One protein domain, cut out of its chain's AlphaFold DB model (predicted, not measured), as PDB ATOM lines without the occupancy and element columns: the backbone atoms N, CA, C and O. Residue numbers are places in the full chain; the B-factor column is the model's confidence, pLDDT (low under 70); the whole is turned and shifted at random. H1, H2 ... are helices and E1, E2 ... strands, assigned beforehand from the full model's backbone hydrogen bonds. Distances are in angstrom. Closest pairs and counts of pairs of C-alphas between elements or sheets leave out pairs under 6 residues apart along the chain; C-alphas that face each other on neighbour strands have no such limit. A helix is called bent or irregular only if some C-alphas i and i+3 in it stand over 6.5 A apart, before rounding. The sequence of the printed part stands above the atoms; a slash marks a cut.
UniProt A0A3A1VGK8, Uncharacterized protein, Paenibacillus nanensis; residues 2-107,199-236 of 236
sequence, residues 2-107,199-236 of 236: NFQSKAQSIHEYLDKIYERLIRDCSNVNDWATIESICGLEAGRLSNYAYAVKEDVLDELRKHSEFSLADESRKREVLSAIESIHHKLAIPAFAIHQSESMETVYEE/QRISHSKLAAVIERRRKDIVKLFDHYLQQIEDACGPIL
ATOM      1  N   ASN A   2     221.890 113.591 -39.650       85.00
ATOM      2  CA  ASN A   2     222.886 114.297 -38.817       85.00
ATOM      3  C   ASN A   2     223.678 113.321 -37.929       85.00
ATOM      4  O   ASN A   2     223.292 113.041 -36.794       85.00
ATOM      5  N   PHE A   3     224.804 112.826 -38.448       86.94
ATOM      6  CA  PHE A   3     225.689 111.907 -37.727       86.94
ATOM      7  C   PHE A   3     226.375 112.544 -36.519       86.94
ATOM      8  O   PHE A   3     226.557 111.875 -35.504       86.94
ATOM      9  N   GLN A   4     226.664 113.846 -36.566       87.88
ATOM     10  CA  GLN A   4     227.270 114.562 -35.445       87.88
ATOM     11  C   GLN A   4     226.350 114.576 -34.213       87.88
ATOM     12  O   GLN A   4     226.793 114.317 -33.094       87.88
ATOM     13  N   SER A   5     225.050 114.811 -34.412       88.81
ATOM     14  CA  SER A   5     224.056 114.749 -33.332       88.81
ATOM     15  C   SER A   5     223.899 113.331 -32.769       88.81
ATOM     16  O   SER A   5     223.728 113.160 -31.557       88.81
ATOM     17  N   LYS A   6     224.014 112.303 -33.621       87.94
ATOM     18  CA  LYS A   6     224.006 110.902 -33.179       87.94
ATOM     19  C   LYS A   6     225.239 110.581 -32.343       87.94
ATOM     20  O   LYS A   6     225.077 110.046 -31.252       87.94
ATOM     21  N   ALA A   7     226.433 110.980 -32.780       89.56
ATOM     22  CA  ALA A   7     227.667 110.804 -32.013       89.56
ATOM     23  C   ALA A   7     227.559 111.434 -30.615       89.56
ATOM     24  O   ALA A   7     227.829 110.774 -29.613       89.56
ATOM     25  N   GLN A   8     227.037 112.661 -30.529       91.00
ATOM     26  CA  GLN A   8     226.797 113.318 -29.243       91.00
ATOM     27  C   GLN A   8     225.801 112.542 -28.364       91.00
ATOM     28  O   GLN A   8     226.049 112.345 -27.176       91.00
ATOM     29  N   SER A   9     224.711 112.036 -28.945       89.12
ATOM     30  CA  SER A   9     223.723 111.223 -28.219       89.12
ATOM     31  C   SER A   9     224.326 109.916 -27.689       89.12
ATOM     32  O   SER A   9     224.005 109.486 -26.580       89.12
ATOM     33  N   ILE A  10     225.231 109.289 -28.451       88.94
ATOM     34  CA  ILE A  10     225.993 108.120 -27.998       88.94
ATOM     35  C   ILE A  10     226.885 108.484 -26.813       88.94
ATOM     36  O   ILE A  10     226.864 107.768 -25.812       88.94
ATOM     37  N   HIS A  11     227.636 109.582 -26.894       91.38
ATOM     38  CA  HIS A  11     228.518 110.010 -25.805       91.38
ATOM     39  C   HIS A  11     227.718 110.259 -24.525       91.38
ATOM     40  O   HIS A  11     228.041 109.698 -23.483       91.38
ATOM     41  N   GLU A  12     226.600 110.982 -24.610       92.56
ATOM     42  CA  GLU A  12     225.726 111.232 -23.458       92.56
ATOM     43  C   GLU A  12     225.137 109.949 -22.851       92.56
ATOM     44  O   GLU A  12     224.970 109.847 -21.630       92.56
ATOM     45  N   TYR A  13     224.782 108.968 -23.684       89.94
ATOM     46  CA  TYR A  13     224.281 107.677 -23.221       89.94
ATOM     47  C   TYR A  13     225.365 106.875 -22.490       89.94
ATOM     48  O   TYR A  13     225.118 106.372 -21.389       89.94
ATOM     49  N   LEU A  14     226.562 106.787 -23.078       90.38
ATOM     50  CA  LEU A  14     227.701 106.084 -22.488       90.38
ATOM     51  C   LEU A  14     228.108 106.731 -21.162       90.38
ATOM     52  O   LEU A  14     228.293 106.023 -20.174       90.38
ATOM     53  N   ASP A  15     228.144 108.060 -21.095       91.12
ATOM     54  CA  ASP A  15     228.479 108.803 -19.878       91.12
ATOM     55  C   ASP A  15     227.526 108.457 -18.736       91.12
ATOM     56  O   ASP A  15     227.959 108.051 -17.656       91.12
ATOM     57  N   LYS A  16     226.215 108.476 -18.999       91.19
ATOM     58  CA  LYS A  16     225.198 108.105 -18.004       91.19
ATOM     59  C   LYS A  16     225.336 106.660 -17.523       91.19
ATOM     60  O   LYS A  16     225.060 106.380 -16.353       91.19
ATOM     61  N   ILE A  17     225.712 105.732 -18.402       90.25
ATOM     62  CA  ILE A  17     225.909 104.324 -18.033       90.25
ATOM     63  C   ILE A  17     227.149 104.157 -17.172       90.25
ATOM     64  O   ILE A  17     227.064 103.525 -16.120       90.25
ATOM     65  N   TYR A  18     228.280 104.721 -17.587       90.50
ATOM     66  CA  TYR A  18     229.544 104.538 -16.885       90.50
ATOM     67  C   TYR A  18     229.590 105.287 -15.555       90.50
ATOM     68  O   TYR A  18     230.066 104.729 -14.569       90.50
ATOM     69  N   GLU A  19     229.004 106.480 -15.464       91.62
ATOM     70  CA  GLU A  19     228.836 107.176 -14.184       91.62
ATOM     71  C   GLU A  19     227.974 106.372 -13.207       91.62
ATOM     72  O   GLU A  19     228.264 106.310 -12.006       91.62
ATOM     73  N   ARG A  20     226.908 105.731 -13.707       90.69
ATOM     74  CA  ARG A  20     226.091 104.824 -12.898       90.69
ATOM     75  C   ARG A  20     226.897 103.600 -12.479       90.69
ATOM     76  O   ARG A  20     226.857 103.247 -11.309       90.69
ATOM     77  N   LEU A  21     227.667 103.007 -13.387       89.94
ATOM     78  CA  LEU A  21     228.492 101.837 -13.100       89.94
ATOM     79  C   LEU A  21     229.531 102.126 -12.008       89.94
ATOM     80  O   LEU A  21     229.665 101.357 -11.062       89.94
ATOM     81  N   ILE A  22     230.221 103.267 -12.093       91.12
ATOM     82  CA  ILE A  22     231.181 103.708 -11.071       91.12
ATOM     83  C   ILE A  22     230.479 103.880  -9.722       91.12
ATOM     84  O   ILE A  22     230.985 103.426  -8.695       91.12
ATOM     85  N   ARG A  23     229.296 104.502  -9.713       91.88
ATOM     86  CA  ARG A  23     228.500 104.704  -8.498       91.88
ATOM     87  C   ARG A  23     228.046 103.386  -7.877       91.88
ATOM     88  O   ARG A  23     228.210 103.211  -6.672       91.88
ATOM     89  N   ASP A  24     227.526 102.472  -8.685       88.75
ATOM     90  CA  ASP A  24     227.025 101.173  -8.234       88.75
ATOM     91  C   ASP A  24     228.171 100.317  -7.674       88.75
ATOM     92  O   ASP A  24     228.010  99.662  -6.646       88.75
ATOM     93  N   CYS A  25     229.361 100.403  -8.273       88.62
ATOM     94  CA  CYS A  25     230.554  99.705  -7.801       88.62
ATOM     95  C   CYS A  25     231.217 100.350  -6.566       88.62
ATOM     96  O   CYS A  25     231.835  99.637  -5.780       88.62
ATOM     97  N   SER A  26     231.072 101.665  -6.351       86.56
ATOM     98  CA  SER A  26     231.815 102.433  -5.327       86.56
ATOM     99  C   SER A  26     231.660 101.955  -3.874       86.56
ATOM    100  O   SER A  26     232.510 102.246  -3.032       86.56
ATOM    101  N   ASN A  27     230.585 101.224  -3.566       84.88
ATOM    102  CA  ASN A  27     230.282 100.732  -2.217       84.88
ATOM    103  C   ASN A  27     230.353  99.202  -2.096       84.88
ATOM    104  O   ASN A  27     230.104  98.648  -1.022       84.88
ATOM    105  N   VAL A  28     230.699  98.503  -3.178       87.25
ATOM    106  CA  VAL A  28     230.712  97.040  -3.228       87.25
ATOM    107  C   VAL A  28     232.110  96.528  -2.892       87.25
ATOM    108  O   VAL A  28     233.076  96.800  -3.590       87.25
ATOM    109  N   ASN A  29     232.237  95.765  -1.808       84.62
ATOM    110  CA  ASN A  29     233.518  95.160  -1.411       84.62
ATOM    111  C   ASN A  29     233.634  93.678  -1.810       84.62
ATOM    112  O   ASN A  29     234.640  93.043  -1.495       84.62
ATOM    113  N   ASP A  30     232.614  93.137  -2.475       87.62
ATOM    114  CA  ASP A  30     232.571  91.768  -2.980       87.62
ATOM    115  C   ASP A  30     232.841  91.730  -4.489       87.62
ATOM    116  O   ASP A  30     232.212  92.443  -5.271       87.62
ATOM    117  N   TRP A  31     233.779  90.880  -4.900       86.56
ATOM    118  CA  TRP A  31     234.201  90.796  -6.293       86.56
ATOM    119  C   TRP A  31     233.135  90.165  -7.193       86.56
ATOM    120  O   TRP A  31     232.906  90.665  -8.291       86.56
ATOM    121  N   ALA A  32     232.445  89.122  -6.720       87.81
ATOM    122  CA  ALA A  32     231.411  88.447  -7.506       87.81
ATOM    123  C   ALA A  32     230.258  89.402  -7.855       87.81
ATOM    124  O   ALA A  32     229.743  89.403  -8.973       87.81
ATOM    125  N   THR A  33     229.901  90.278  -6.913       88.44
ATOM    126  CA  THR A  33     228.909  91.332  -7.138       88.44
ATOM    127  C   THR A  33     229.383  92.356  -8.181       88.44
ATOM    128  O   THR A  33     228.609  92.705  -9.069       88.44
ATOM    129  N   ILE A  34     230.645  92.805  -8.136       87.38
ATOM    130  CA  ILE A  34     231.204  93.728  -9.148       87.38
ATOM    131  C   ILE A  34     231.203  93.079 -10.533       87.38
ATOM    132  O   ILE A  34     230.747  93.696 -11.491       87.38
ATOM    133  N   GLU A  35     231.661  91.833 -10.638       85.69
ATOM    134  CA  GLU A  35     231.684  91.087 -11.898       85.69
ATOM    135  C   GLU A  35     230.276  90.951 -12.495       85.69
ATOM    136  O   GLU A  35     230.085  91.180 -13.689       85.69
ATOM    137  N   SER A  36     229.269  90.679 -11.660       86.69
ATOM    138  CA  SER A  36     227.872  90.610 -12.093       86.69
ATOM    139  C   SER A  36     227.336  91.956 -12.596       86.69
ATOM    140  O   SER A  36     226.711  92.002 -13.657       86.69
ATOM    141  N   ILE A  37     227.596  93.055 -11.878       85.88
ATOM    142  CA  ILE A  37     227.155  94.402 -12.277       85.88
ATOM    143  C   ILE A  37     227.808  94.801 -13.609       85.88
ATOM    144  O   ILE A  37     227.128  95.260 -14.528       85.88
ATOM    145  N   CYS A  38     229.120  94.591 -13.722       82.06
ATOM    146  CA  CYS A  38     229.916  94.901 -14.904       82.06
ATOM    147  C   CYS A  38     229.543  94.027 -16.116       82.06
ATOM    148  O   CYS A  38     229.467  94.537 -17.231       82.06
ATOM    149  N   GLY A  39     229.226  92.745 -15.920       75.31
ATOM    150  CA  GLY A  39     228.855  91.829 -17.004       75.31
ATOM    151  C   GLY A  39     227.533  92.171 -17.709       75.31
ATOM    152  O   GLY A  39     227.366  91.867 -18.890       75.31
ATOM    153  N   LEU A  40     226.601  92.850 -17.029       70.62
ATOM    154  CA  LEU A  40     225.319  93.278 -17.614       70.62
ATOM    155  C   LEU A  40     225.460  94.429 -18.628       70.62
ATOM    156  O   LEU A  40     224.508  94.733 -19.353       70.62
ATOM    157  N   GLU A  41     226.616  95.087 -18.685       78.94
ATOM    158  CA  GLU A  41     226.848  96.271 -19.513       78.94
ATOM    159  C   GLU A  41     227.004  95.931 -21.006       78.94
ATOM    160  O   GLU A  41     226.365  96.572 -21.843       78.94
ATOM    161  N   ALA A  42     227.696  94.838 -21.344       76.44
ATOM    162  CA  ALA A  42     227.904  94.416 -22.733       76.44
ATOM    163  C   ALA A  42     226.585  94.174 -23.500       76.44
ATOM    164  O   ALA A  42     226.436  94.585 -24.653       76.44
ATOM    165  N   GLY A  43     225.586  93.564 -22.848       81.25
ATOM    166  CA  GLY A  43     224.264  93.351 -23.448       81.25
ATOM    167  C   GLY A  43     223.514  94.660 -23.716       81.25
ATOM    168  O   GLY A  43     222.822  94.790 -24.726       81.25
ATOM    169  N   ARG A  44     223.684  95.668 -22.848       86.31
ATOM    170  CA  ARG A  44     223.088  97.000 -23.046       86.31
ATOM    171  C   ARG A  44     223.723  97.723 -24.227       86.31
ATOM    172  O   ARG A  44     222.989  98.284 -25.036       86.31
ATOM    173  N   LEU A  45     225.050  97.659 -24.356       87.94
ATOM    174  CA  LEU A  45     225.768  98.258 -25.483       87.94
ATOM    175  C   LEU A  45     225.360  97.636 -26.825       87.94
ATOM    176  O   LEU A  45     225.144  98.364 -27.789       87.94
ATOM    177  N   SER A  46     225.196  96.311 -26.885       88.31
ATOM    178  CA  SER A  46     224.744  95.622 -28.102       88.31
ATOM    179  C   SER A  46     223.330  96.043 -28.518       88.31
ATOM    180  O   SER A  46     223.114  96.427 -29.669       88.31
ATOM    181  N   ASN A  47     222.387  96.081 -27.569       88.88
ATOM    182  CA  ASN A  47     221.029  96.566 -27.830       88.88
ATOM    183  C   ASN A  47     221.019  98.030 -28.293       88.88
ATOM    184  O   ASN A  47     220.240  98.405 -29.166       88.88
ATOM    185  N   TYR A  48     221.895  98.858 -27.722       89.75
ATOM    186  CA  TYR A  48     222.011 100.255 -28.116       89.75
ATOM    187  C   TYR A  48     222.583 100.416 -29.531       89.75
ATOM    188  O   TYR A  48     222.031 101.172 -30.327       89.75
ATOM    189  N   ALA A  49     223.618  99.653 -29.895       90.69
ATOM    190  CA  ALA A  49     224.152  99.644 -31.258       90.69
ATOM    191  C   ALA A  49     223.098  99.228 -32.298       90.69
ATOM    192  O   ALA A  49     223.052  99.791 -33.395       90.69
ATOM    193  N   TYR A  50     222.231  98.273 -31.944       92.12
ATOM    194  CA  TYR A  50     221.094  97.881 -32.775       92.12
ATOM    195  C   TYR A  50     220.087  99.027 -32.932       92.12
ATOM    196  O   TYR A  50     219.675  99.326 -34.049       92.12
ATOM    197  N   ALA A  51     219.741  99.714 -31.840       91.38
ATOM    198  CA  ALA A  51     218.842 100.866 -31.887       91.38
ATOM    199  C   ALA A  51     219.390 101.998 -32.773       91.38
ATOM    200  O   ALA A  51     218.651 102.542 -33.586       91.38
ATOM    201  N   VAL A  52     220.692 102.302 -32.677       91.12
ATOM    202  CA  VAL A  52     221.360 103.290 -33.545       91.12
ATOM    203  C   VAL A  52     221.267 102.887 -35.018       91.12
ATOM    204  O   VAL A  52     220.980 103.728 -35.867       91.12
ATOM    205  N   LYS A  53     221.482 101.604 -35.332       93.50
ATOM    206  CA  LYS A  53     221.355 101.084 -36.699       93.50
ATOM    207  C   LYS A  53     219.935 101.279 -37.238       93.50
ATOM    208  O   LYS A  53     219.778 101.798 -38.336       93.50
ATOM    209  N   GLU A  54     218.914 100.871 -36.484       94.12
ATOM    210  CA  GLU A  54     217.510 101.008 -36.903       94.12
ATOM    211  C   GLU A  54     217.109 102.476 -37.091       94.12
ATOM    212  O   GLU A  54     216.476 102.815 -38.086       94.12
ATOM    213  N   ASP A  55     217.549 103.359 -36.196       92.38
ATOM    214  CA  ASP A  55     217.293 104.796 -36.294       92.38
ATOM    215  C   ASP A  55     217.923 105.411 -37.559       92.38
ATOM    216  O   ASP A  55     217.280 106.184 -38.272       92.38
ATOM    217  N   VAL A  56     219.151 105.006 -37.911       91.62
ATOM    218  CA  VAL A  56     219.778 105.402 -39.183       91.62
ATOM    219  C   VAL A  56     218.999 104.865 -40.383       91.62
ATOM    220  O   VAL A  56     218.760 105.610 -41.332       91.62
ATOM    221  N   LEU A  57     218.579 103.598 -40.362       92.62
ATOM    222  CA  LEU A  57     217.800 103.010 -41.455       92.62
ATOM    223  C   LEU A  57     216.464 103.733 -41.652       92.62
ATOM    224  O   LEU A  57     216.048 103.967 -42.788       92.62
ATOM    225  N   ASP A  58     215.803 104.116 -40.566       92.69
ATOM    226  CA  ASP A  58     214.542 104.844 -40.611       92.69
ATOM    227  C   ASP A  58     214.704 106.283 -41.107       92.69
ATOM    228  O   ASP A  58     213.847 106.768 -41.849       92.69
ATOM    229  N   GLU A  59     215.787 106.976 -40.742       91.50
ATOM    230  CA  GLU A  59     216.117 108.285 -41.318       91.50
ATOM    231  C   GLU A  59     216.474 108.182 -42.803       91.50
ATOM    232  O   GLU A  59     215.991 108.981 -43.608       91.50
ATOM    233  N   LEU A  60     217.261 107.174 -43.182       90.75
ATOM    234  CA  LEU A  60     217.678 106.945 -44.561       90.75
ATOM    235  C   LEU A  60     216.469 106.676 -45.466       90.75
ATOM    236  O   LEU A  60     216.336 107.298 -46.514       90.75
ATOM    237  N   ARG A  61     215.525 105.830 -45.029       90.12
ATOM    238  CA  ARG A  61     214.271 105.550 -45.760       90.12
ATOM    239  C   ARG A  61     213.399 106.789 -45.976       90.12
ATOM    240  O   ARG A  61     212.622 106.818 -46.926       90.12
ATOM    241  N   LYS A  62     213.503 107.792 -45.099       89.94
ATOM    242  CA  LYS A  62     212.780 109.071 -45.205       89.94
ATOM    243  C   LYS A  62     213.523 110.097 -46.068       89.94
ATOM    244  O   LYS A  62     212.938 111.128 -46.398       89.94
ATOM    245  N   HIS A  63     214.786 109.849 -46.424       89.44
ATOM    246  CA  HIS A  63     215.576 110.762 -47.244       89.44
ATOM    247  C   HIS A  63     215.084 110.752 -48.695       89.44
ATOM    248  O   HIS A  63     214.904 109.694 -49.300       89.44
ATOM    249  N   SER A  64     214.885 111.937 -49.278       86.94
ATOM    250  CA  SER A  64     214.355 112.079 -50.639       86.94
ATOM    251  C   SER A  64     215.253 111.423 -51.685       86.94
ATOM    252  O   SER A  64     214.762 110.732 -52.571       86.94
ATOM    253  N   GLU A  65     216.569 111.585 -51.557       87.12
ATOM    254  CA  GLU A  65     217.552 111.001 -52.479       87.12
ATOM    255  C   GLU A  65     217.582 109.478 -52.385       87.12
ATOM    256  O   GLU A  65     217.651 108.798 -53.407       87.12
ATOM    257  N   PHE A  66     217.414 108.928 -51.180       89.50
ATOM    258  CA  PHE A  66     217.278 107.488 -51.005       89.50
ATOM    259  C   PHE A  66     215.989 106.972 -51.639       89.50
ATOM    260  O   PHE A  66     216.020 105.953 -52.316       89.50
ATOM    261  N   SER A  67     214.865 107.679 -51.490       88.62
ATOM    262  CA  SER A  67     213.601 107.294 -52.132       88.62
ATOM    263  C   SER A  67     213.697 107.276 -53.661       88.62
ATOM    264  O   SER A  67     213.077 106.415 -54.292       88.62
ATOM    265  N   LEU A  68     214.449 108.216 -54.241       88.88
ATOM    266  CA  LEU A  68     214.627 108.390 -55.687       88.88
ATOM    267  C   LEU A  68     215.736 107.511 -56.282       88.88
ATOM    268  O   LEU A  68     215.788 107.360 -57.499       88.88
ATOM    269  N   ALA A  69     216.613 106.941 -55.453       89.12
ATOM    270  CA  ALA A  69     217.687 106.067 -55.905       89.12
ATOM    271  C   ALA A  69     217.159 104.751 -56.504       89.12
ATOM    272  O   ALA A  69     216.112 104.229 -56.107       89.12
ATOM    273  N   ASP A  70     217.941 104.175 -57.417       92.56
ATOM    274  CA  ASP A  70     217.663 102.862 -57.995       92.56
ATOM    275  C   ASP A  70     217.666 101.758 -56.924       92.56
ATOM    276  O   ASP A  70     218.439 101.786 -55.962       92.56
ATOM    277  N   GLU A  71     216.842 100.727 -57.122       90.44
ATOM    278  CA  GLU A  71     216.710  99.602 -56.182       90.44
ATOM    279  C   GLU A  71     218.022  98.840 -55.944       90.44
ATOM    280  O   GLU A  71     218.248  98.325 -54.846       90.44
ATOM    281  N   SER A  72     218.914  98.781 -56.939       90.12
ATOM    282  CA  SER A  72     220.257  98.210 -56.774       90.12
ATOM    283  C   SER A  72     221.072  98.996 -55.748       90.12
ATOM    284  O   SER A  72     221.600  98.411 -54.806       90.12
ATOM    285  N   ARG A  73     221.095 100.324 -55.875       88.88
ATOM    286  CA  ARG A  73     221.860 101.231 -55.011       88.88
ATOM    287  C   ARG A  73     221.298 101.273 -53.592       88.88
ATOM    288  O   ARG A  73     222.056 101.232 -52.627       88.88
ATOM    289  N   LYS A  74     219.966 101.257 -53.450       91.50
ATOM    290  CA  LYS A  74     219.303 101.084 -52.146       91.50
ATOM    291  C   LYS A  74     219.754  99.792 -51.471       91.50
ATOM    292  O   LYS A  74     220.143  99.809 -50.306       91.50
ATOM    293  N   ARG A  75     219.725  98.670 -52.199       92.12
ATOM    294  CA  ARG A  75     220.118  97.359 -51.665       92.12
ATOM    295  C   ARG A  75     221.589  97.320 -51.263       92.12
ATOM    296  O   ARG A  75     221.899  96.751 -50.221       92.12
ATOM    297  N   GLU A  76     222.471  97.930 -52.050       92.75
ATOM    298  CA  GLU A  76     223.897  98.037 -51.731       92.75
ATOM    299  C   GLU A  76     224.128  98.769 -50.407       92.75
ATOM    300  O   GLU A  76     224.809  98.234 -49.533       92.75
ATOM    301  N   VAL A  77     223.505  99.935 -50.207       93.12
ATOM    302  CA  VAL A  77     223.665 100.708 -48.964       93.12
ATOM    303  C   VAL A  77     223.069  99.982 -47.761       93.12
ATOM    304  O   VAL A  77     223.722  99.876 -46.724       93.12
ATOM    305  N   LEU A  78     221.869  99.408 -47.895       94.00
ATOM    306  CA  LEU A  78     221.256  98.624 -46.816       94.00
ATOM    307  C   LEU A  78     222.125  97.416 -46.434       94.00
ATOM    308  O   LEU A  78     222.378  97.182 -45.253       94.00
ATOM    309  N   SER A  79     222.646  96.690 -47.428       94.44
ATOM    310  CA  SER A  79     223.543  95.554 -47.202       94.44
ATOM    311  C   SER A  79     224.874  95.978 -46.580       94.44
ATOM    312  O   SER A  79     225.426  95.230 -45.770       94.44
ATOM    313  N   ALA A  80     225.403  97.150 -46.938       94.75
ATOM    314  CA  ALA A  80     226.622  97.689 -46.348       94.75
ATOM    315  C   ALA A  80     226.418  98.009 -44.861       94.75
ATOM    316  O   ALA A  80     227.218  97.565 -44.036       94.75
ATOM    317  N   ILE A  81     225.319  98.689 -44.510       94.69
ATOM    318  CA  ILE A  81     224.963  99.006 -43.118       94.69
ATOM    319  C   ILE A  81     224.783  97.722 -42.302       94.69
ATOM    320  O   ILE A  81     225.328  97.605 -41.203       94.69
ATOM    321  N   GLU A  82     224.073  96.726 -42.843       94.69
ATOM    322  CA  GLU A  82     223.937  95.428 -42.180       94.69
ATOM    323  C   GLU A  82     225.293  94.752 -41.975       94.69
ATOM    324  O   GLU A  82     225.585  94.301 -40.867       94.69
ATOM    325  N   SER A  83     226.150  94.711 -42.997       94.94
ATOM    326  CA  SER A  83     227.493  94.132 -42.890       94.94
ATOM    327  C   SER A  83     228.343  94.845 -41.829       94.94
ATOM    328  O   SER A  83     229.043  94.180 -41.068       94.94
ATOM    329  N   ILE A  84     228.296  96.179 -41.763       94.88
ATOM    330  CA  ILE A  84     229.007  96.968 -40.745       94.88
ATOM    331  C   ILE A  84     228.523  96.582 -39.345       94.88
ATOM    332  O   ILE A  84     229.336  96.271 -38.477       94.88
ATOM    333  N   HIS A  85     227.205  96.511 -39.142       94.12
ATOM    334  CA  HIS A  85     226.629  96.119 -37.858       94.12
ATOM    335  C   HIS A  85     227.006  94.691 -37.445       94.12
ATOM    336  O   HIS A  85     227.373  94.466 -36.296       94.12
ATOM    337  N   HIS A  86     226.997  93.731 -38.372       92.50
ATOM    338  CA  HIS A  86     227.401  92.352 -38.076       92.50
ATOM    339  C   HIS A  86     228.894  92.217 -37.742       92.50
ATOM    340  O   HIS A  86     229.283  91.293 -37.030       92.50
ATOM    341  N   LYS A  87     229.739  93.125 -38.243       92.62
ATOM    342  CA  LYS A  87     231.177  93.170 -37.929       92.62
ATOM    343  C   LYS A  87     231.482  93.888 -36.612       92.62
ATOM    344  O   LYS A  87     232.622  93.825 -36.153       92.62
ATOM    345  N   LEU A  88     230.501  94.560 -36.004       89.81
ATOM    346  CA  LEU A  88     230.679  95.273 -34.747       89.81
ATOM    347  C   LEU A  88     230.909  94.283 -33.597       89.81
ATOM    348  O   LEU A  88     229.979  93.709 -33.035       89.81
ATOM    349  N   ALA A  89     232.172  94.109 -33.220       86.50
ATOM    350  CA  ALA A  89     232.563  93.288 -32.084       86.50
ATOM    351  C   ALA A  89     232.699  94.156 -30.827       86.50
ATOM    352  O   ALA A  89     233.746  94.758 -30.590       86.50
ATOM    353  N   ILE A  90     231.645  94.218 -30.011       85.19
ATOM    354  CA  ILE A  90     231.701  94.894 -28.708       85.19
ATOM    355  C   ILE A  90     232.431  93.964 -27.726       85.19
ATOM    356  O   ILE A  90     231.936  92.864 -27.462       85.19
ATOM    357  N   PRO A  91     233.605  94.354 -27.195       80.00
ATOM    358  CA  PRO A  91     234.336  93.515 -26.260       80.00
ATOM    359  C   PRO A  91     233.521  93.321 -24.980       80.00
ATOM    360  O   PRO A  91     232.893  94.253 -24.479       80.00
ATOM    361  N   ALA A  92     233.555  92.106 -24.431       76.62
ATOM    362  CA  ALA A  92     232.939  91.840 -23.141       76.62
ATOM    363  C   ALA A  92     233.580  92.729 -22.068       76.62
ATOM    364  O   ALA A  92     234.808  92.837 -21.978       76.62
ATOM    365  N   PHE A  93     232.742  93.343 -21.239       74.75
ATOM    366  CA  PHE A  93     233.184  94.201 -20.150       74.75
ATOM    367  C   PHE A  93     233.658  93.348 -18.965       74.75
ATOM    368  O   PHE A  93     232.981  93.188 -17.952       74.75
ATOM    369  N   ALA A  94     234.833  92.742 -19.131       73.56
ATOM    370  CA  ALA A  94     235.513  91.972 -18.103       73.56
ATOM    371  C   ALA A  94     236.562  92.856 -17.421       73.56
ATOM    372  O   ALA A  94     237.553  93.269 -18.029       73.56
ATOM    373  N   ILE A  95     236.334  93.158 -16.145       80.50
ATOM    374  CA  ILE A  95     237.348  93.756 -15.276       80.50
ATOM    375  C   ILE A  95     238.073  92.603 -14.594       80.50
ATOM    376  O   ILE A  95     237.419  91.703 -14.077       80.50
ATOM    377  N   HIS A  96     239.405  92.607 -14.574       81.62
ATOM    378  CA  HIS A  96     240.153  91.590 -13.837       81.62
ATOM    379  C   HIS A  96     240.397  92.020 -12.390       81.62
ATOM    380  O   HIS A  96     240.721  93.175 -12.104       81.62
ATOM    381  N   GLN A  97     240.302  91.057 -11.470       82.38
ATOM    382  CA  GLN A  97     240.482  91.294 -10.037       82.38
ATOM    383  C   GLN A  97     241.852  91.919  -9.732       82.38
ATOM    384  O   GLN A  97     241.959  92.845  -8.931       82.38
ATOM    385  N   SER A  98     242.892  91.478 -10.441       82.25
ATOM    386  CA  SER A  98     244.256  91.998 -10.324       82.25
ATOM    387  C   SER A  98     244.387  93.483 -10.682       82.25
ATOM    388  O   SER A  98     245.222  94.169 -10.098       82.25
ATOM    389  N   GLU A  99     243.561  94.001 -11.596       82.50
ATOM    390  CA  GLU A  99     243.586  95.412 -12.004       82.50
ATOM    391  C   GLU A  99     242.916  96.326 -10.966       82.50
ATOM    392  O   GLU A  99     243.225  97.514 -10.887       82.50
ATOM    393  N   SER A 100     242.020  95.762 -10.150       82.94
ATOM    394  CA  SER A 100     241.172  96.505  -9.210       82.94
ATOM    395  C   SER A 100     241.548  96.291  -7.743       82.94
ATOM    396  O   SER A 100     240.937  96.888  -6.859       82.94
ATOM    397  N   MET A 101     242.547  95.453  -7.456       84.75
ATOM    398  CA  MET A 101     242.999  95.172  -6.096       84.75
ATOM    399  C   MET A 101     244.192  96.028  -5.661       84.75
ATOM    400  O   MET A 101     245.042  96.473  -6.439       84.75
ATOM    401  N   GLU A 102     244.263  96.255  -4.359       83.19
ATOM    402  CA  GLU A 102     245.365  96.909  -3.673       83.19
ATOM    403  C   GLU A 102     245.771  96.085  -2.459       83.19
ATOM    404  O   GLU A 102     244.936  95.532  -1.738       83.19
ATOM    405  N   THR A 103     247.079  95.972  -2.261       78.19
ATOM    406  CA  THR A 103     247.644  95.264  -1.121       78.19
ATOM    407  C   THR A 103     247.657  96.205   0.071       78.19
ATOM    408  O   THR A 103     248.425  97.161   0.103       78.19
ATOM    409  N   VAL A 104     246.816  95.920   1.059       74.69
ATOM    410  CA  VAL A 104     246.790  96.628   2.335       74.69
ATOM    411  C   VAL A 104     247.559  95.794   3.351       74.69
ATOM    412  O   VAL A 104     247.274  94.612   3.548       74.69
ATOM    413  N   TYR A 105     248.541  96.403   4.002       71.62
ATOM    414  CA  TYR A 105     249.209  95.795   5.146       71.62
ATOM    415  C   TYR A 105     248.388  96.119   6.395       71.62
ATOM    416  O   TYR A 105     248.197  97.288   6.722       71.62
ATOM    417  N   GLU A 106     247.857  95.101   7.076       59.59
ATOM    418  CA  GLU A 106     247.256  95.313   8.397       59.59
ATOM    419  C   GLU A 106     248.382  95.650   9.387       59.59
ATOM    420  O   GLU A 106     249.181  94.786   9.760       59.59
ATOM    421  N   GLU A 107     248.453  96.913   9.817       51.91
ATOM    422  CA  GLU A 107     249.214  97.272  11.008       51.91
ATOM    423  C   GLU A 107     248.575  96.573  12.209       51.91
ATOM    424  O   GLU A 107     247.394  96.744  12.520       51.91
ATOM    425  N   GLN A 199     244.753  91.616   0.307       80.00
ATOM    426  CA  GLN A 199     244.249  92.249  -0.905       80.00
ATOM    427  C   GLN A 199     242.836  92.777  -0.645       80.00
ATOM    428  O   GLN A 199     241.966  92.046  -0.170       80.00
ATOM    429  N   ARG A 200     242.615  94.056  -0.938       83.94
ATOM    430  CA  ARG A 200     241.312  94.714  -0.864       83.94
ATOM    431  C   ARG A 200     240.984  95.331  -2.218       83.94
ATOM    432  O   ARG A 200     241.879  95.740  -2.950       83.94
ATOM    433  N   ILE A 201     239.698  95.411  -2.538       84.38
ATOM    434  CA  ILE A 201     239.215  96.148  -3.707       84.38
ATOM    435  C   ILE A 201     239.518  97.635  -3.515       84.38
ATOM    436  O   ILE A 201     239.136  98.236  -2.508       84.38
ATOM    437  N   SER A 202     240.229  98.207  -4.478       87.94
ATOM    438  CA  SER A 202     240.555  99.624  -4.534       87.94
ATOM    439  C   SER A 202     239.568 100.308  -5.469       87.94
ATOM    440  O   SER A 202     239.636 100.170  -6.690       87.94
ATOM    441  N   HIS A 203     238.625 101.045  -4.884       87.62
ATOM    442  CA  HIS A 203     237.553 101.729  -5.616       87.62
ATOM    443  C   HIS A 203     238.074 102.783  -6.595       87.62
ATOM    444  O   HIS A 203     237.495 102.977  -7.659       87.62
ATOM    445  N   SER A 204     239.207 103.416  -6.279       88.62
ATOM    446  CA  SER A 204     239.878 104.354  -7.183       88.62
ATOM    447  C   SER A 204     240.455 103.650  -8.414       88.62
ATOM    448  O   SER A 204     240.289 104.142  -9.530       88.62
ATOM    449  N   LYS A 205     241.078 102.474  -8.240       89.00
ATOM    450  CA  LYS A 205     241.565 101.658  -9.363       89.00
ATOM    451  C   LYS A 205     240.414 101.115 -10.199       89.00
ATOM    452  O   LYS A 205     240.474 101.192 -11.420       89.00
ATOM    453  N   LEU A 206     239.355 100.632  -9.551       89.00
ATOM    454  CA  LEU A 206     238.157 100.143 -10.228       89.00
ATOM    455  C   LEU A 206     237.525 101.237 -11.100       89.00
ATOM    456  O   LEU A 206     237.287 101.011 -12.285       89.00
ATOM    457  N   ALA A 207     237.341 102.444 -10.557       90.38
ATOM    458  CA  ALA A 207     236.842 103.590 -11.316       90.38
ATOM    459  C   ALA A 207     237.765 103.956 -12.492       90.38
ATOM    460  O   ALA A 207     237.285 104.192 -13.599       90.38
ATOM    461  N   ALA A 208     239.087 103.940 -12.291       89.69
ATOM    462  CA  ALA A 208     240.050 104.213 -13.357       89.69
ATOM    463  C   ALA A 208     239.999 103.167 -14.487       89.69
ATOM    464  O   ALA A 208     240.117 103.522 -15.661       89.69
ATOM    465  N   VAL A 209     239.801 101.887 -14.155       89.88
ATOM    466  CA  VAL A 209     239.630 100.823 -15.154       89.88
ATOM    467  C   VAL A 209     238.325 101.013 -15.923       89.88
ATOM    468  O   VAL A 209     238.348 100.936 -17.152       89.88
ATOM    469  N   ILE A 210     237.222 101.314 -15.231       90.44
ATOM    470  CA  ILE A 210     235.926 101.595 -15.861       90.44
ATOM    471  C   ILE A 210     236.044 102.774 -16.840       90.44
ATOM    472  O   ILE A 210     235.643 102.652 -17.996       90.44
ATOM    473  N   GLU A 211     236.675 103.875 -16.432       90.62
ATOM    474  CA  GLU A 211     236.888 105.045 -17.296       90.62
ATOM    475  C   GLU A 211     237.797 104.761 -18.496       90.62
ATOM    476  O   GLU A 211     237.559 105.242 -19.605       90.62
ATOM    477  N   ARG A 212     238.850 103.956 -18.309       89.88
ATOM    478  CA  ARG A 212     239.698 103.521 -19.426       89.88
ATOM    479  C   ARG A 212     238.868 102.758 -20.461       89.88
ATOM    480  O   ARG A 212     238.960 103.059 -21.645       89.88
ATOM    481  N   ARG A 213     238.033 101.820 -20.009       87.12
ATOM    482  CA  ARG A 213     237.169 101.019 -20.887       87.12
ATOM    483  C   ARG A 213     236.094 101.857 -21.571       87.12
ATOM    484  O   ARG A 213     235.879 101.667 -22.764       87.12
ATOM    485  N   ARG A 214     235.503 102.834 -20.875       89.94
ATOM    486  CA  ARG A 214     234.595 103.817 -21.485       89.94
ATOM    487  C   ARG A 214     235.227 104.464 -22.711       89.94
ATOM    488  O   ARG A 214     234.606 104.491 -23.766       89.94
ATOM    489  N   LYS A 215     236.467 104.949 -22.601       90.44
ATOM    490  CA  LYS A 215     237.166 105.592 -23.729       90.44
ATOM    491  C   LYS A 215     237.355 104.650 -24.917       90.44
ATOM    492  O   LYS A 215     237.260 105.099 -26.055       90.44
ATOM    493  N   ASP A 216     237.619 103.372 -24.662       90.50
ATOM    494  CA  ASP A 216     237.751 102.365 -25.719       90.50
ATOM    495  C   ASP A 216     236.405 102.114 -26.418       90.50
ATOM    496  O   ASP A 216     236.347 102.077 -27.646       90.50
ATOM    497  N   ILE A 217     235.316 102.013 -25.650       90.88
ATOM    498  CA  ILE A 217     233.960 101.835 -26.183       90.88
ATOM    499  C   ILE A 217     233.495 103.068 -26.962       90.88
ATOM    500  O   ILE A 217     232.964 102.915 -28.057       90.88
ATOM    501  N   VAL A 218     233.744 104.281 -26.464       91.38
ATOM    502  CA  VAL A 218     233.437 105.526 -27.189       91.38
ATOM    503  C   VAL A 218     234.112 105.525 -28.561       91.38
ATOM    504  O   VAL A 218     233.433 105.677 -29.570       91.38
ATOM    505  N   LYS A 219     235.419 105.236 -28.624       92.38
ATOM    506  CA  LYS A 219     236.151 105.146 -29.900       92.38
ATOM    507  C   LYS A 219     235.575 104.090 -30.842       92.38
ATOM    508  O   LYS A 219     235.550 104.298 -32.052       92.38
ATOM    509  N   LEU A 220     235.146 102.953 -30.298       92.62
ATOM    510  CA  LEU A 220     234.521 101.886 -31.074       92.62
ATOM    511  C   LEU A 220     233.193 102.350 -31.686       92.62
ATOM    512  O   LEU A 220     232.958 102.105 -32.867       92.62
ATOM    513  N   PHE A 221     232.357 103.051 -30.919       91.94
ATOM    514  CA  PHE A 221     231.105 103.609 -31.428       91.94
ATOM    515  C   PHE A 221     231.318 104.763 -32.414       91.94
ATOM    516  O   PHE A 221     230.584 104.842 -33.397       91.94
ATOM    517  N   ASP A 222     232.324 105.611 -32.200       93.06
ATOM    518  CA  ASP A 222     232.687 106.672 -33.145       93.06
ATOM    519  C   ASP A 222     233.108 106.069 -34.490       93.06
ATOM    520  O   ASP A 222     232.627 106.478 -35.544       93.06
ATOM    521  N   HIS A 223     233.953 105.032 -34.461       94.38
ATOM    522  CA  HIS A 223     234.358 104.327 -35.674       94.38
ATOM    523  C   HIS A 223     233.179 103.626 -36.359       94.38
ATOM    524  O   HIS A 223     233.059 103.668 -37.580       94.38
ATOM    525  N   TYR A 224     232.293 103.009 -35.579       94.25
ATOM    526  CA  TYR A 224     231.077 102.379 -36.085       94.25
ATOM    527  C   TYR A 224     230.148 103.380 -36.783       94.25
ATOM    528  O   TYR A 224     229.688 103.113 -37.891       94.25
ATOM    529  N   LEU A 225     229.905 104.546 -36.175       93.88
ATOM    530  CA  LEU A 225     229.113 105.605 -36.799       93.88
ATOM    531  C   LEU A 225     229.773 106.132 -38.071       93.88
ATOM    532  O   LEU A 225     229.074 106.292 -39.065       93.88
ATOM    533  N   GLN A 226     231.094 106.335 -38.063       94.50
ATOM    534  CA  GLN A 226     231.825 106.775 -39.252       94.50
ATOM    535  C   GLN A 226     231.671 105.781 -40.409       94.50
ATOM    536  O   GLN A 226     231.389 106.179 -41.530       94.50
ATOM    537  N   GLN A 227     231.789 104.477 -40.143       94.62
ATOM    538  CA  GLN A 227     231.590 103.454 -41.174       94.62
ATOM    539  C   GLN A 227     230.171 103.490 -41.756       94.62
ATOM    540  O   GLN A 227     229.992 103.294 -42.957       94.62
ATOM    541  N   ILE A 228     229.159 103.731 -40.915       93.69
ATOM    542  CA  ILE A 228     227.772 103.880 -41.370       93.69
ATOM    543  C   ILE A 228     227.605 105.158 -42.198       93.69
ATOM    544  O   ILE A 228     226.927 105.123 -43.223       93.69
ATOM    545  N   GLU A 229     228.216 106.265 -41.784       93.75
ATOM    546  CA  GLU A 229     228.229 107.524 -42.533       93.75
ATOM    547  C   GLU A 229     228.851 107.349 -43.914       93.75
ATOM    548  O   GLU A 229     228.206 107.663 -44.916       93.75
ATOM    549  N   ASP A 230     230.026 106.731 -43.980       92.75
ATOM    550  CA  ASP A 230     230.720 106.436 -45.230       92.75
ATOM    551  C   ASP A 230     229.882 105.521 -46.141       92.75
ATOM    552  O   ASP A 230     229.870 105.694 -47.360       92.75
ATOM    553  N   ALA A 231     229.137 104.568 -45.569       90.69
ATOM    554  CA  ALA A 231     228.229 103.700 -46.321       90.69
ATOM    555  C   ALA A 231     226.993 104.439 -46.858       90.69
ATOM    556  O   ALA A 231     226.443 104.038 -47.884       90.69
ATOM    557  N   CYS A 232     226.549 105.503 -46.184       87.75
ATOM    558  CA  CYS A 232     225.415 106.319 -46.613       87.75
ATOM    559  C   CYS A 232     225.817 107.439 -47.588       87.75
ATOM    560  O   CYS A 232     224.990 107.846 -48.401       87.75
ATOM    561  N   GLY A 233     227.071 107.904 -47.549       84.06
ATOM    562  CA  GLY A 233     227.598 108.987 -48.390       84.06
ATOM    563  C   GLY A 233     227.449 108.824 -49.914       84.06
ATOM    564  O   GLY A 233     227.427 109.825 -50.615       84.06
ATOM    565  N   PRO A 234     227.313 107.616 -50.494       79.50
ATOM    566  CA  PRO A 234     226.975 107.480 -51.909       79.50
ATOM    567  C   PRO A 234     225.536 107.880 -52.261       79.50
ATOM    568  O   PRO A 234     225.227 107.946 -53.451       79.50
ATOM    569  N   ILE A 235     224.637 108.035 -51.288       77.75
ATOM    570  CA  ILE A 235     223.222 108.388 -51.506       77.75
ATOM    571  C   ILE A 235     222.854 109.728 -50.855       77.75
ATOM    572  O   ILE A 235     221.964 110.393 -51.376       77.75
ATOM    573  N   LEU A 236     223.492 110.071 -49.731       75.06
ATOM    574  CA  LEU A 236     223.372 111.359 -49.035       75.06
ATOM    575  C   LEU A 236     224.303 112.422 -49.631       75.06
ATOM    576  O   LEU A 236     224.021 113.616 -49.401       75.06
TER     577      LEU A 236
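This is residues 2 to 107 and 199 to 236 of the 236 residues of an uncharacterized protein of Paenibacillus nanensis (UniProt A0A3A1VGK8). This is a long, slim up-and-down bundle in which H1, H2 and H6 run lengthwise and the shorter H4 joins them toward one end, where the small H3 also lies. From H4 an extended stretch, residues 88 to 96, runs back to the other end, where the short H5 and a small pair of strands, E1 and E2, prolong the rod. The printed part has 144 residues with six named helices and two named strands, in the order H1 H2 H3 H4 H5 E1 E2 H6, and the class is mostly helix. The sheet is E1 - E2, antiparallel; the whole is loose, with a radius of gyration of the C-alphas of 19.6 A and spans of 76 by 23 by 18 A.

H1, residues 3 to 25, begins with C-alpha 3 at (225.689, 111.907, -37.727) and is 32.7 A long. H2, residues 31 to 62, is 48.0 A long; it is neither bent nor irregular, but only just: C-alphas 39 and 42 are 6.4 A apart. H3 is residues 64 to 68, and H4, residues 71 to 87, is 24.2 A long. H5 is residues 97 to 100, E1 residues 101 to 105 and E2 residues 199 to 201. H6, residues 203 to 232, is 43.0 A long and ends with C-alpha 232 at (225.415, 106.319, -46.613).

H1, H2, H4 and H6 form the bundle, up and down, each running against the one before it in the chain. The hub is H6, which touches H1, H4 and H5. H6 touches H1 at a shallow tilt of 20 degrees, the closest C-alphas being those of Ile 22 and Ala 207, 5.7 A apart. With residues 224 to 232 alone H6 touches H4, at a shallow tilt of 16 degrees; C-alphas 81 and 228 are closest, at 5.9 A. H1 and H2 form a helical hairpin, touching through residues 21 to 25 and 34 to 38 alone, with C-alphas 25 and 34 closest at 6.2 A. H2 touches H4 at 8 degrees, a shallow tilt, with C-alphas 53 and 85 closest at 7.3 A. H2 and H6 are near each other, while H1 and H4 are apart. H3 is close to H4 but not clearly touching, C-alphas 66 and 74 being closest at 6.8 A. H5 touches H6, the closest C-alphas being 100 and 206, 4.8 A apart. E1 and E2 are antiparallel, with N 102 and O 200 within hydrogen-bond range at 2.8 A. Every O i to N i+4 pair is within hydrogen-bond range in H1, H3, H4 and H6, against 24 of 28 in H2; H5 is too short for such a pair.

The two C-alphas farthest apart, those of Asp 70 and Glu 107, are 76.1 A apart. Residues 108 to 198 are not printed, and C-alphas 107 and 199 are 13.8 A apart across the cut. Of the links that are printed whole, none is long. Mean pLDDT of the printed part is 87.7, and residues 106 to 107 are under 70.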